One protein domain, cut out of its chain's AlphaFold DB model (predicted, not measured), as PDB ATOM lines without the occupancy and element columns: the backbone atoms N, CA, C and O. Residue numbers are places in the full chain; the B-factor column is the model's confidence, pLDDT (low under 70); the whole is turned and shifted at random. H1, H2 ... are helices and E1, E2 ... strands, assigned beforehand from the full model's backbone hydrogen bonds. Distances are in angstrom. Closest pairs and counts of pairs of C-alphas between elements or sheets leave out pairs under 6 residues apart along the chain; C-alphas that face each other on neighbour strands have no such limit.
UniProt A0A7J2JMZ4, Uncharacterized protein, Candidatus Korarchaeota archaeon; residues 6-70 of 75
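Overview. This is residues 6 to 70 of the 75 residues of an uncharacterized protein of Candidatus Korarchaeota archaeon (UniProt A0A7J2JMZ4). A small antiparallel sheet of three strands has the helix H2 over its edge strand E1, running along it, while a long loop, residues 36 to 51, passes over the same face. At one end, residues 8 to 13, of which 11 to 13 belong to the short helix H1, stick out from the body. The printed part has 65 residues, in the order H1, E1, H2, E2, E3, with sheet order E1, E2, E3. The class is mixed, helices and strands, with under half of the residues in named elements; the whole is compact, with a radius of gyration of the C-alphas of 11.6 A and spans of 32 by 27 by 20 A.

Arrangement. H1, residues 11 to 14, is not on the sheet. E1, residues 19 to 22, is the antiparallel neighbour of E2, residues 52 to 57, at 164 degrees, with N 22 and O 54 within hydrogen-bond range at 3.1 A. E2 and E3, residues 66 to 69, form a hairpin at 154 degrees, with N 55 and O 66 within range at 2.8 A. H2, residues 28 to 35, is on the sheet at a height of 11.0 A over it; its line stands at 2 degrees to E1 on the local plane, which is fitted to only just enough of the sheet's C-alphas, 6. The closest C-alphas of E1 and H2, those of Val 20 and Ile 34, are 7.3 A apart. Every O i to N i+4 pair in H2 is within hydrogen-bond range; H1 is too short for such a pair. H1 is apart from H2, E2 and E3.

Along the chain. H1 begins at C-alpha 11, (-26.625, -51.634, 20.318), and measures 5.0 A. E1 measures 10.1 A, H2 11.1 A and E2 17.1 A. E3 measures 10.0 A and ends at C-alpha 69, (-40.655, -34.970, 43.217).

Size, cuts and confidence. The C-alphas farthest apart, those of Asn 12 and Thr 50, are 33.1 A apart. The printed part has no cut; the link from H2 to E2 is long, with 16 residues. The mean pLDDT of the printed part is 89.4, and no printed residue is under 70.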
ATOM      1  N   VAL A   6     -35.629 -47.579  23.302       76.50
ATOM      2  CA  VAL A   6     -34.528 -48.530  23.544       76.50
ATOM      3  C   VAL A   6     -34.301 -49.481  22.379       76.50
ATOM      4  O   VAL A   6     -33.155 -49.849  22.120       76.50
ATOM      5  N   SER A   7     -35.359 -49.900  21.681       75.06
ATOM      6  CA  SER A   7     -35.209 -50.735  20.484       75.06
ATOM      7  C   SER A   7     -34.714 -49.950  19.275       75.06
ATOM      8  O   SER A   7     -34.110 -50.546  18.390       75.06
ATOM      9  N   ASP A   8     -34.959 -48.642  19.254       84.25
ATOM     10  CA  ASP A   8     -34.594 -47.770  18.136       84.25
ATOM     11  C   ASP A   8     -33.141 -47.259  18.238       84.25
ATOM     12  O   ASP A   8     -32.609 -46.693  17.284       84.25
ATOM     13  N   LEU A   9     -32.474 -47.470  19.379       84.12
ATOM     14  CA  LEU A   9     -31.059 -47.155  19.575       84.12
ATOM     15  C   LEU A   9     -30.146 -48.270  19.048       84.12
ATOM     16  O   LEU A   9     -30.379 -49.456  19.288       84.12
ATOM     17  N   ASP A  10     -29.035 -47.875  18.418       89.81
ATOM     18  CA  ASP A  10     -27.945 -48.796  18.087       89.81
ATOM     19  C   ASP A  10     -27.435 -49.517  19.346       89.81
ATOM     20  O   ASP A  10     -27.339 -48.925  20.426       89.81
ATOM     21  N   MET A  11     -27.066 -50.792  19.203       84.88
ATOM     22  CA  MET A  11     -26.625 -51.634  20.318       84.88
ATOM     23  C   MET A  11     -25.429 -51.035  21.074       84.88
ATOM     24  O   MET A  11     -25.388 -51.101  22.304       84.88
ATOM     25  N   ASN A  12     -24.484 -50.412  20.366       88.69
ATOM     26  CA  ASN A  12     -23.300 -49.814  20.981       88.69
ATOM     27  C   ASN A  12     -23.646 -48.526  21.731       88.69
ATOM     28  O   ASN A  12     -23.076 -48.248  22.783       88.69
ATOM     29  N   ILE A  13     -24.602 -47.746  21.219       88.56
ATOM     30  CA  ILE A  13     -25.096 -46.547  21.909       88.56
ATOM     31  C   ILE A  13     -25.855 -46.963  23.167       88.56
ATOM     32  O   ILE A  13     -25.619 -46.414  24.243       88.56
ATOM     33  N   ARG A  14     -26.711 -47.979  23.051       87.75
ATOM     34  CA  ARG A  14     -27.479 -48.539  24.160       87.75
ATOM     35  C   ARG A  14     -26.579 -49.007  25.307       87.75
ATOM     36  O   ARG A  14     -26.908 -48.754  26.461       87.75
ATOM     37  N   ALA A  15     -25.435 -49.623  25.004       86.81
ATOM     38  CA  ALA A  15     -24.462 -50.060  26.008       86.81
ATOM     39  C   ALA A  15     -23.839 -48.907  26.822       86.81
ATOM     40  O   ALA A  15     -23.348 -49.135  27.924       86.81
ATOM     41  N   ASN A  16     -23.886 -47.670  26.315       91.50
ATOM     42  CA  ASN A  16     -23.382 -46.483  27.010       91.50
ATOM     43  C   ASN A  16     -24.452 -45.780  27.866       91.50
ATOM     44  O   ASN A  16     -24.134 -44.843  28.607       91.50
ATOM     45  N   VAL A  17     -25.719 -46.207  27.786       91.25
ATOM     46  CA  VAL A  17     -26.808 -45.654  28.599       91.25
ATOM     47  C   VAL A  17     -26.713 -46.226  30.008       91.25
ATOM     48  O   VAL A  17     -27.193 -47.312  30.303       91.25
ATOM     49  N   ASN A  18     -26.089 -45.461  30.895       91.94
ATOM     50  CA  ASN A  18     -25.842 -45.886  32.269       91.94
ATOM     51  C   ASN A  18     -26.926 -45.441  33.254       91.94
ATOM     52  O   ASN A  18     -26.882 -45.807  34.429       91.94
ATOM     53  N   SER A  19     -27.841 -44.560  32.846       93.94
ATOM     54  CA  SER A  19     -28.858 -43.971  33.720       93.94
ATOM     55  C   SER A  19     -30.069 -43.522  32.925       93.94
ATOM     56  O   SER A  19     -29.925 -43.061  31.795       93.94
ATOM     57  N   VAL A  20     -31.249 -43.628  33.533       93.44
ATOM     58  CA  VAL A  20     -32.508 -43.173  32.938       93.44
ATOM     59  C   VAL A  20     -33.313 -42.419  33.987       93.44
ATOM     60  O   VAL A  20     -33.428 -42.871  35.132       93.44
ATOM     61  N   VAL A  21     -33.869 -41.281  33.573       94.00
ATOM     62  CA  VAL A  21     -34.864 -40.514  34.328       94.00
ATOM     63  C   VAL A  21     -36.182 -40.585  33.573       94.00
ATOM     64  O   VAL A  21     -36.204 -40.309  32.375       94.00
ATOM     65  N   PHE A  22     -37.264 -40.967  34.245       93.06
ATOM     66  CA  PHE A  22     -38.571 -41.104  33.603       93.06
ATOM     67  C   PHE A  22     -39.720 -40.746  34.549       93.06
ATOM     68  O   PHE A  22     -39.628 -40.957  35.758       93.06
ATOM     69  N   SER A  23     -40.786 -40.187  33.977       92.50
ATOM     70  CA  SER A  23     -42.061 -39.876  34.633       92.50
ATOM     71  C   SER A  23     -43.093 -40.978  34.355       92.50
ATOM     72  O   SER A  23     -42.723 -42.071  33.926       92.50
ATOM     73  N   SER A  24     -44.385 -40.728  34.602       90.50
ATOM     74  CA  SER A  24     -45.449 -41.712  34.351       90.50
ATOM     75  C   SER A  24     -45.348 -42.329  32.947       90.50
ATOM     76  O   SER A  24     -45.311 -41.611  31.943       90.50
ATOM     77  N   LEU A  25     -45.355 -43.657  32.880       87.62
ATOM     78  CA  LEU A  25     -45.277 -44.413  31.632       87.62
ATOM     79  C   LEU A  25     -46.682 -44.695  31.091       87.62
ATOM     80  O   LEU A  25     -47.609 -44.941  31.862       87.62
ATOM     81  N   GLN A  26     -46.853 -44.677  29.766       81.00
ATOM     82  CA  GLN A  26     -48.155 -44.970  29.147       81.00
ATOM     83  C   GLN A  26     -48.397 -46.470  28.967       81.00
ATOM     84  O   GLN A  26     -49.547 -46.898  28.889       81.00
ATOM     85  N   SER A  27     -47.327 -47.259  28.870       81.75
ATOM     86  CA  SER A  27     -47.384 -48.703  28.672       81.75
ATOM     87  C   SER A  27     -46.415 -49.415  29.608       81.75
ATOM     88  O   SER A  27     -45.298 -48.948  29.829       81.75
ATOM     89  N   SER A  28     -46.793 -50.599  30.094       79.06
ATOM     90  CA  SER A  28     -45.880 -51.467  30.852       79.06
ATOM     91  C   SER A  28     -44.647 -51.861  30.032       79.06
ATOM     92  O   SER A  28     -43.568 -52.028  30.591       79.06
ATOM     93  N   SER A  29     -44.779 -51.925  28.701       85.06
ATOM     94  CA  SER A  29     -43.662 -52.204  27.792       85.06
ATOM     95  C   SER A  29     -42.557 -51.147  27.843       85.06
ATOM     96  O   SER A  29     -41.408 -51.463  27.552       85.06
ATOM     97  N   ASP A  30     -42.886 -49.904  28.211       86.88
ATOM     98  CA  ASP A  30     -41.893 -48.833  28.327       86.88
ATOM     99  C   ASP A  30     -40.951 -49.111  29.512       86.88
ATOM    100  O   ASP A  30     -39.752 -48.842  29.437       86.88
ATOM    101  N   LEU A  31     -41.472 -49.709  30.591       89.12
ATOM    102  CA  LEU A  31     -40.674 -50.100  31.751       89.12
ATOM    103  C   LEU A  31     -39.737 -51.260  31.399       89.12
ATOM    104  O   LEU A  31     -38.552 -51.204  31.721       89.12
ATOM    105  N   ASP A  32     -40.236 -52.263  30.671       89.31
ATOM    106  CA  ASP A  32     -39.421 -53.379  30.172       89.31
ATOM    107  C   ASP A  32     -38.283 -52.889  29.260       89.31
ATOM    108  O   ASP A  32     -37.156 -53.395  29.311       89.31
ATOM    109  N   ASP A  33     -38.558 -51.873  28.440       89.38
ATOM    110  CA  ASP A  33     -37.559 -51.222  27.598       89.38
ATOM    111  C   ASP A  33     -36.523 -50.452  28.427       89.38
ATOM    112  O   ASP A  33     -35.334 -50.544  28.146       89.38
ATOM    113  N   ILE A  34     -36.898 -49.770  29.506       90.75
ATOM    114  CA  ILE A  34     -35.909 -49.147  30.406       90.75
ATOM    115  C   ILE A  34     -35.048 -50.224  31.095       90.75
ATOM    116  O   ILE A  34     -33.825 -50.086  31.189       90.75
ATOM    117  N   GLY A  35     -35.645 -51.347  31.506       90.81
ATOM    118  CA  GLY A  35     -34.938 -52.459  32.162       90.81
ATOM    119  C   GLY A  35     -33.879 -53.146  31.300       90.81
ATOM    120  O   GLY A  35     -32.970 -53.808  31.800       90.81
ATOM    121  N   LYS A  36     -33.955 -52.943  29.988       90.12
ATOM    122  CA  LYS A  36     -32.968 -53.392  29.006       90.12
ATOM    123  C   LYS A  36     -31.660 -52.592  29.044       90.12
ATOM    124  O   LYS A  36     -30.687 -53.045  28.437       90.12
ATOM    125  N   VAL A  37     -31.628 -51.420  29.679       90.62
ATOM    126  CA  VAL A  37     -30.429 -50.561  29.766       90.62
ATOM    127  C   VAL A  37     -29.973 -50.293  31.192       90.62
ATOM    128  O   VAL A  37     -28.785 -50.108  31.424       90.62
ATOM    129  N   VAL A  38     -30.886 -50.309  32.162       92.06
ATOM    130  CA  VAL A  38     -30.579 -50.023  33.568       92.06
ATOM    131  C   VAL A  38     -31.319 -50.977  34.499       92.06
ATOM    132  O   VAL A  38     -32.367 -51.517  34.160       92.06
ATOM    133  N   SER A  39     -30.789 -51.178  35.707       90.12
ATOM    134  CA  SER A  39     -31.477 -51.979  36.722       90.12
ATOM    135  C   SER A  39     -32.694 -51.233  37.273       90.12
ATOM    136  O   SER A  39     -32.573 -50.100  37.746       90.12
ATOM    137  N   LEU A  40     -33.852 -51.896  37.244       89.69
ATOM    138  CA  LEU A  40     -35.122 -51.341  37.714       89.69
ATOM    139  C   LEU A  40     -35.409 -51.604  39.193       89.69
ATOM    140  O   LEU A  40     -36.283 -50.953  39.741       89.69
ATOM    141  N   GLY A  41     -34.709 -52.530  39.856       87.94
ATOM    142  CA  GLY A  41     -34.980 -52.877  41.258       87.94
ATOM    143  C   GLY A  41     -36.478 -53.062  41.562       87.94
ATOM    144  O   GLY A  41     -37.184 -53.730  40.814       87.94
ATOM    145  N   ASN A  42     -36.952 -52.428  42.640       86.25
ATOM    146  CA  ASN A  42     -38.362 -52.414  43.044       86.25
ATOM    147  C   ASN A  42     -39.003 -51.053  42.732       86.25
ATOM    148  O   ASN A  42     -39.272 -50.268  43.642       86.25
ATOM    149  N   ILE A  43     -39.195 -50.750  41.450       90.81
ATOM    150  CA  ILE A  43     -39.961 -49.573  41.021       90.81
ATOM    151  C   ILE A  43     -41.451 -49.870  41.138       90.81
ATOM    152  O   ILE A  43     -41.935 -50.864  40.599       90.81
ATOM    153  N   ASP A  44     -42.177 -48.965  41.785       91.06
ATOM    154  CA  ASP A  44     -43.631 -48.895  41.701       91.06
ATOM    155  C   ASP A  44     -43.998 -47.715  40.803       91.06
ATOM    156  O   ASP A  44     -43.826 -46.563  41.190       91.06
ATOM    157  N   VAL A  45     -44.454 -47.990  39.580       88.56
ATOM    158  CA  VAL A  45     -44.872 -46.947  38.628       88.56
ATOM    159  C   VAL A  45     -46.215 -46.315  38.997       88.56
ATOM    160  O   VAL A  45     -46.512 -45.226  38.514       88.56
ATOM    161  N   GLY A  46     -47.011 -46.958  39.860       89.31
ATOM    162  CA  GLY A  46     -48.319 -46.460  40.288       89.31
ATOM    163  C   GLY A  46     -48.241 -45.204  41.155       89.31
ATOM    164  O   GLY A  46     -49.232 -44.488  41.273       89.31
ATOM    165  N   VAL A  47     -47.067 -44.910  41.724       89.75
ATOM    166  CA  VAL A  47     -46.838 -43.712  42.550       89.75
ATOM    167  C   VAL A  47     -46.452 -42.475  41.737       89.75
ATOM    168  O   VAL A  47     -46.370 -41.396  42.310       89.75
ATOM    169  N   LEU A  48     -46.180 -42.611  40.432       92.00
ATOM    170  CA  LEU A  48     -45.747 -41.493  39.590       92.00
ATOM    171  C   LEU A  48     -46.935 -40.590  39.228       92.00
ATOM    172  O   LEU A  48     -47.698 -40.893  38.309       92.00
ATOM    173  N   GLY A  49     -47.063 -39.464  39.927       90.12
ATOM    174  CA  GLY A  49     -47.969 -38.373  39.595       90.12
ATOM    175  C   GLY A  49     -47.301 -37.249  38.795       90.12
ATOM    176  O   GLY A  49     -46.197 -37.366  38.257       90.12
ATOM    177  N   THR A  50     -47.995 -36.114  38.705       90.00
ATOM    178  CA  THR A  50     -47.454 -34.903  38.077       90.00
ATOM    179  C   THR A  50     -46.249 -34.393  38.865       90.00
ATOM    180  O   THR A  50     -46.373 -34.055  40.039       90.00
ATOM    181  N   GLY A  51     -45.096 -34.283  38.200       91.19
ATOM    182  CA  GLY A  51     -43.849 -33.823  38.819       91.19
ATOM    183  C   GLY A  51     -43.031 -34.930  39.492       91.19
ATOM    184  O   GLY A  51     -41.950 -34.643  40.003       91.19
ATOM    185  N   ASP A  52     -43.500 -36.178  39.459       94.00
ATOM    186  CA  ASP A  52     -42.756 -37.324  39.976       94.00
ATOM    187  C   ASP A  52     -41.907 -37.988  38.893       94.00
ATOM    188  O   ASP A  52     -42.340 -38.175  37.749       94.00
ATOM    189  N   PHE A  53     -40.695 -38.388  39.274       94.81
ATOM    190  CA  PHE A  53     -39.761 -39.079  38.395       94.81
ATOM    191  C   PHE A  53     -38.992 -40.154  39.152       94.81
ATOM    192  O   PHE A  53     -38.576 -39.947  40.292       94.81
ATOM    193  N   TYR A  54     -38.702 -41.267  38.485       95.25
ATOM    194  CA  TYR A  54     -37.655 -42.175  38.939       95.25
ATOM    195  C   TYR A  54     -36.325 -41.841  38.279       95.25
ATOM    196  O   TYR A  54     -36.255 -41.633  37.070       95.25
ATOM    197  N   ILE A  55     -35.259 -41.883  39.074       95.31
ATOM    198  CA  ILE A  55     -33.869 -41.914  38.625       95.31
ATOM    199  C   ILE A  55     -33.328 -43.325  38.846       95.31
ATOM    200  O   ILE A  55     -33.343 -43.845  39.964       95.31
ATOM    201  N   THR A  56     -32.813 -43.938  37.785       94.38
ATOM    202  CA  THR A  56     -32.268 -45.302  37.793       94.38
ATOM    203  C   THR A  56     -30.874 -45.347  37.172       94.38
ATOM    204  O   THR A  56     -30.472 -44.436  36.447       94.38
ATOM    205  N   GLY A  57     -30.127 -46.416  37.459       92.94
ATOM    206  CA  GLY A  57     -28.747 -46.578  37.001       92.94
ATOM    207  C   GLY A  57     -27.727 -45.800  37.840       92.94
ATOM    208  O   GLY A  57     -27.955 -45.533  39.019       92.94
ATOM    209  N   LEU A  58     -26.581 -45.465  37.244       93.06
ATOM    210  CA  LEU A  58     -25.431 -44.859  37.933       93.06
ATOM    211  C   LEU A  58     -25.679 -43.441  38.473       93.06
ATOM    212  O   LEU A  58     -24.981 -43.021  39.392       93.06
ATOM    213  N   LEU A  59     -26.674 -42.721  37.948       92.25
ATOM    214  CA  LEU A  59     -27.096 -41.415  38.460       92.25
ATOM    215  C   LEU A  59     -27.774 -41.535  39.833       92.25
ATOM    216  O   LEU A  59     -27.836 -40.555  40.572       92.25
ATOM    217  N   SER A  60     -28.258 -42.726  40.206       89.81
ATOM    218  CA  SER A  60     -28.732 -42.967  41.564       89.81
ATOM    219  C   SER A  60     -27.552 -43.081  42.541       89.81
ATOM    220  O   SER A  60     -26.776 -44.040  42.456       89.81
ATOM    221  N   PRO A  61     -27.464 -42.204  43.559       84.44
ATOM    222  CA  PRO A  61     -26.400 -42.273  44.560       84.44
ATOM    223  C   PRO A  61     -26.509 -43.514  45.460       84.44
ATOM    224  O   PRO A  61     -25.552 -43.876  46.140       84.44
ATOM    225  N   PHE A  62     -27.662 -44.190  45.465       88.81
ATOM    226  CA  PHE A  62     -27.950 -45.312  46.359       88.81
ATOM    227  C   PHE A  62     -27.882 -46.679  45.665       88.81
ATOM    228  O   PHE A  62     -28.241 -47.680  46.284       88.81
ATOM    229  N   ARG A  63     -27.472 -46.737  44.385       83.38
ATOM    230  CA  ARG A  63     -27.497 -47.962  43.551       83.38
ATOM    231  C   ARG A  63     -28.863 -48.664  43.526       83.38
ATOM    232  O   ARG A  63     -28.954 -49.874  43.343       83.38
ATOM    233  N   ARG A  64     -29.930 -47.895  43.722       90.62
ATOM    234  CA  ARG A  64     -31.330 -48.326  43.658       90.62
ATOM    235  C   ARG A  64     -32.165 -47.216  43.025       90.62
ATOM    236  O   ARG A  64     -31.766 -46.061  43.147       90.62
ATOM    237  N   PRO A  65     -33.296 -47.513  42.385       93.69
ATOM    238  CA  PRO A  65     -34.201 -46.480  41.892       93.69
ATOM    239  C   PRO A  65     -34.516 -45.436  42.969       93.69
ATOM    240  O   PRO A  65     -34.763 -45.789  44.125       93.69
ATOM    241  N   VAL A  66     -34.480 -44.157  42.599       94.44
ATOM    242  CA  VAL A  66     -34.812 -43.038  43.489       94.44
ATOM    243  C   VAL A  66     -36.016 -42.319  42.921       94.44
ATOM    244  O   VAL A  66     -35.947 -41.815  41.805       94.44
ATOM    245  N   LEU A  67     -37.097 -42.271  43.694       94.62
ATOM    246  CA  LEU A  67     -38.232 -41.408  43.405       94.62
ATOM    247  C   LEU A  67     -37.876 -39.979  43.822       94.62
ATOM    248  O   LEU A  67     -37.466 -39.749  44.963       94.62
ATOM    249  N   ILE A  68     -38.027 -39.037  42.902       93.69
ATOM    250  CA  ILE A  68     -37.906 -37.605  43.157       93.69
ATOM    251  C   ILE A  68     -39.210 -36.910  42.777       93.69
ATOM    252  O   ILE A  68     -39.876 -37.313  41.827       93.69
ATOM    253  N   HIS A  69     -39.531 -35.848  43.507       92.62
ATOM    254  CA  HIS A  69     -40.655 -34.970  43.217       92.62
ATOM    255  C   HIS A  69     -40.121 -33.571  42.920       92.62
ATOM    256  O   HIS A  69     -39.333 -33.023  43.697       92.62
ATOM    257  N   THR A  70     -40.528 -32.980  41.802       84.88
ATOM    258  CA  THR A  70     -40.246 -31.572  41.523       84.88
ATOM    259  C   THR A  70     -41.220 -30.712  42.311       84.88
ATOM    260  O   THR A  70     -42.424 -30.793  42.086       84.88
TER     261      THR A  70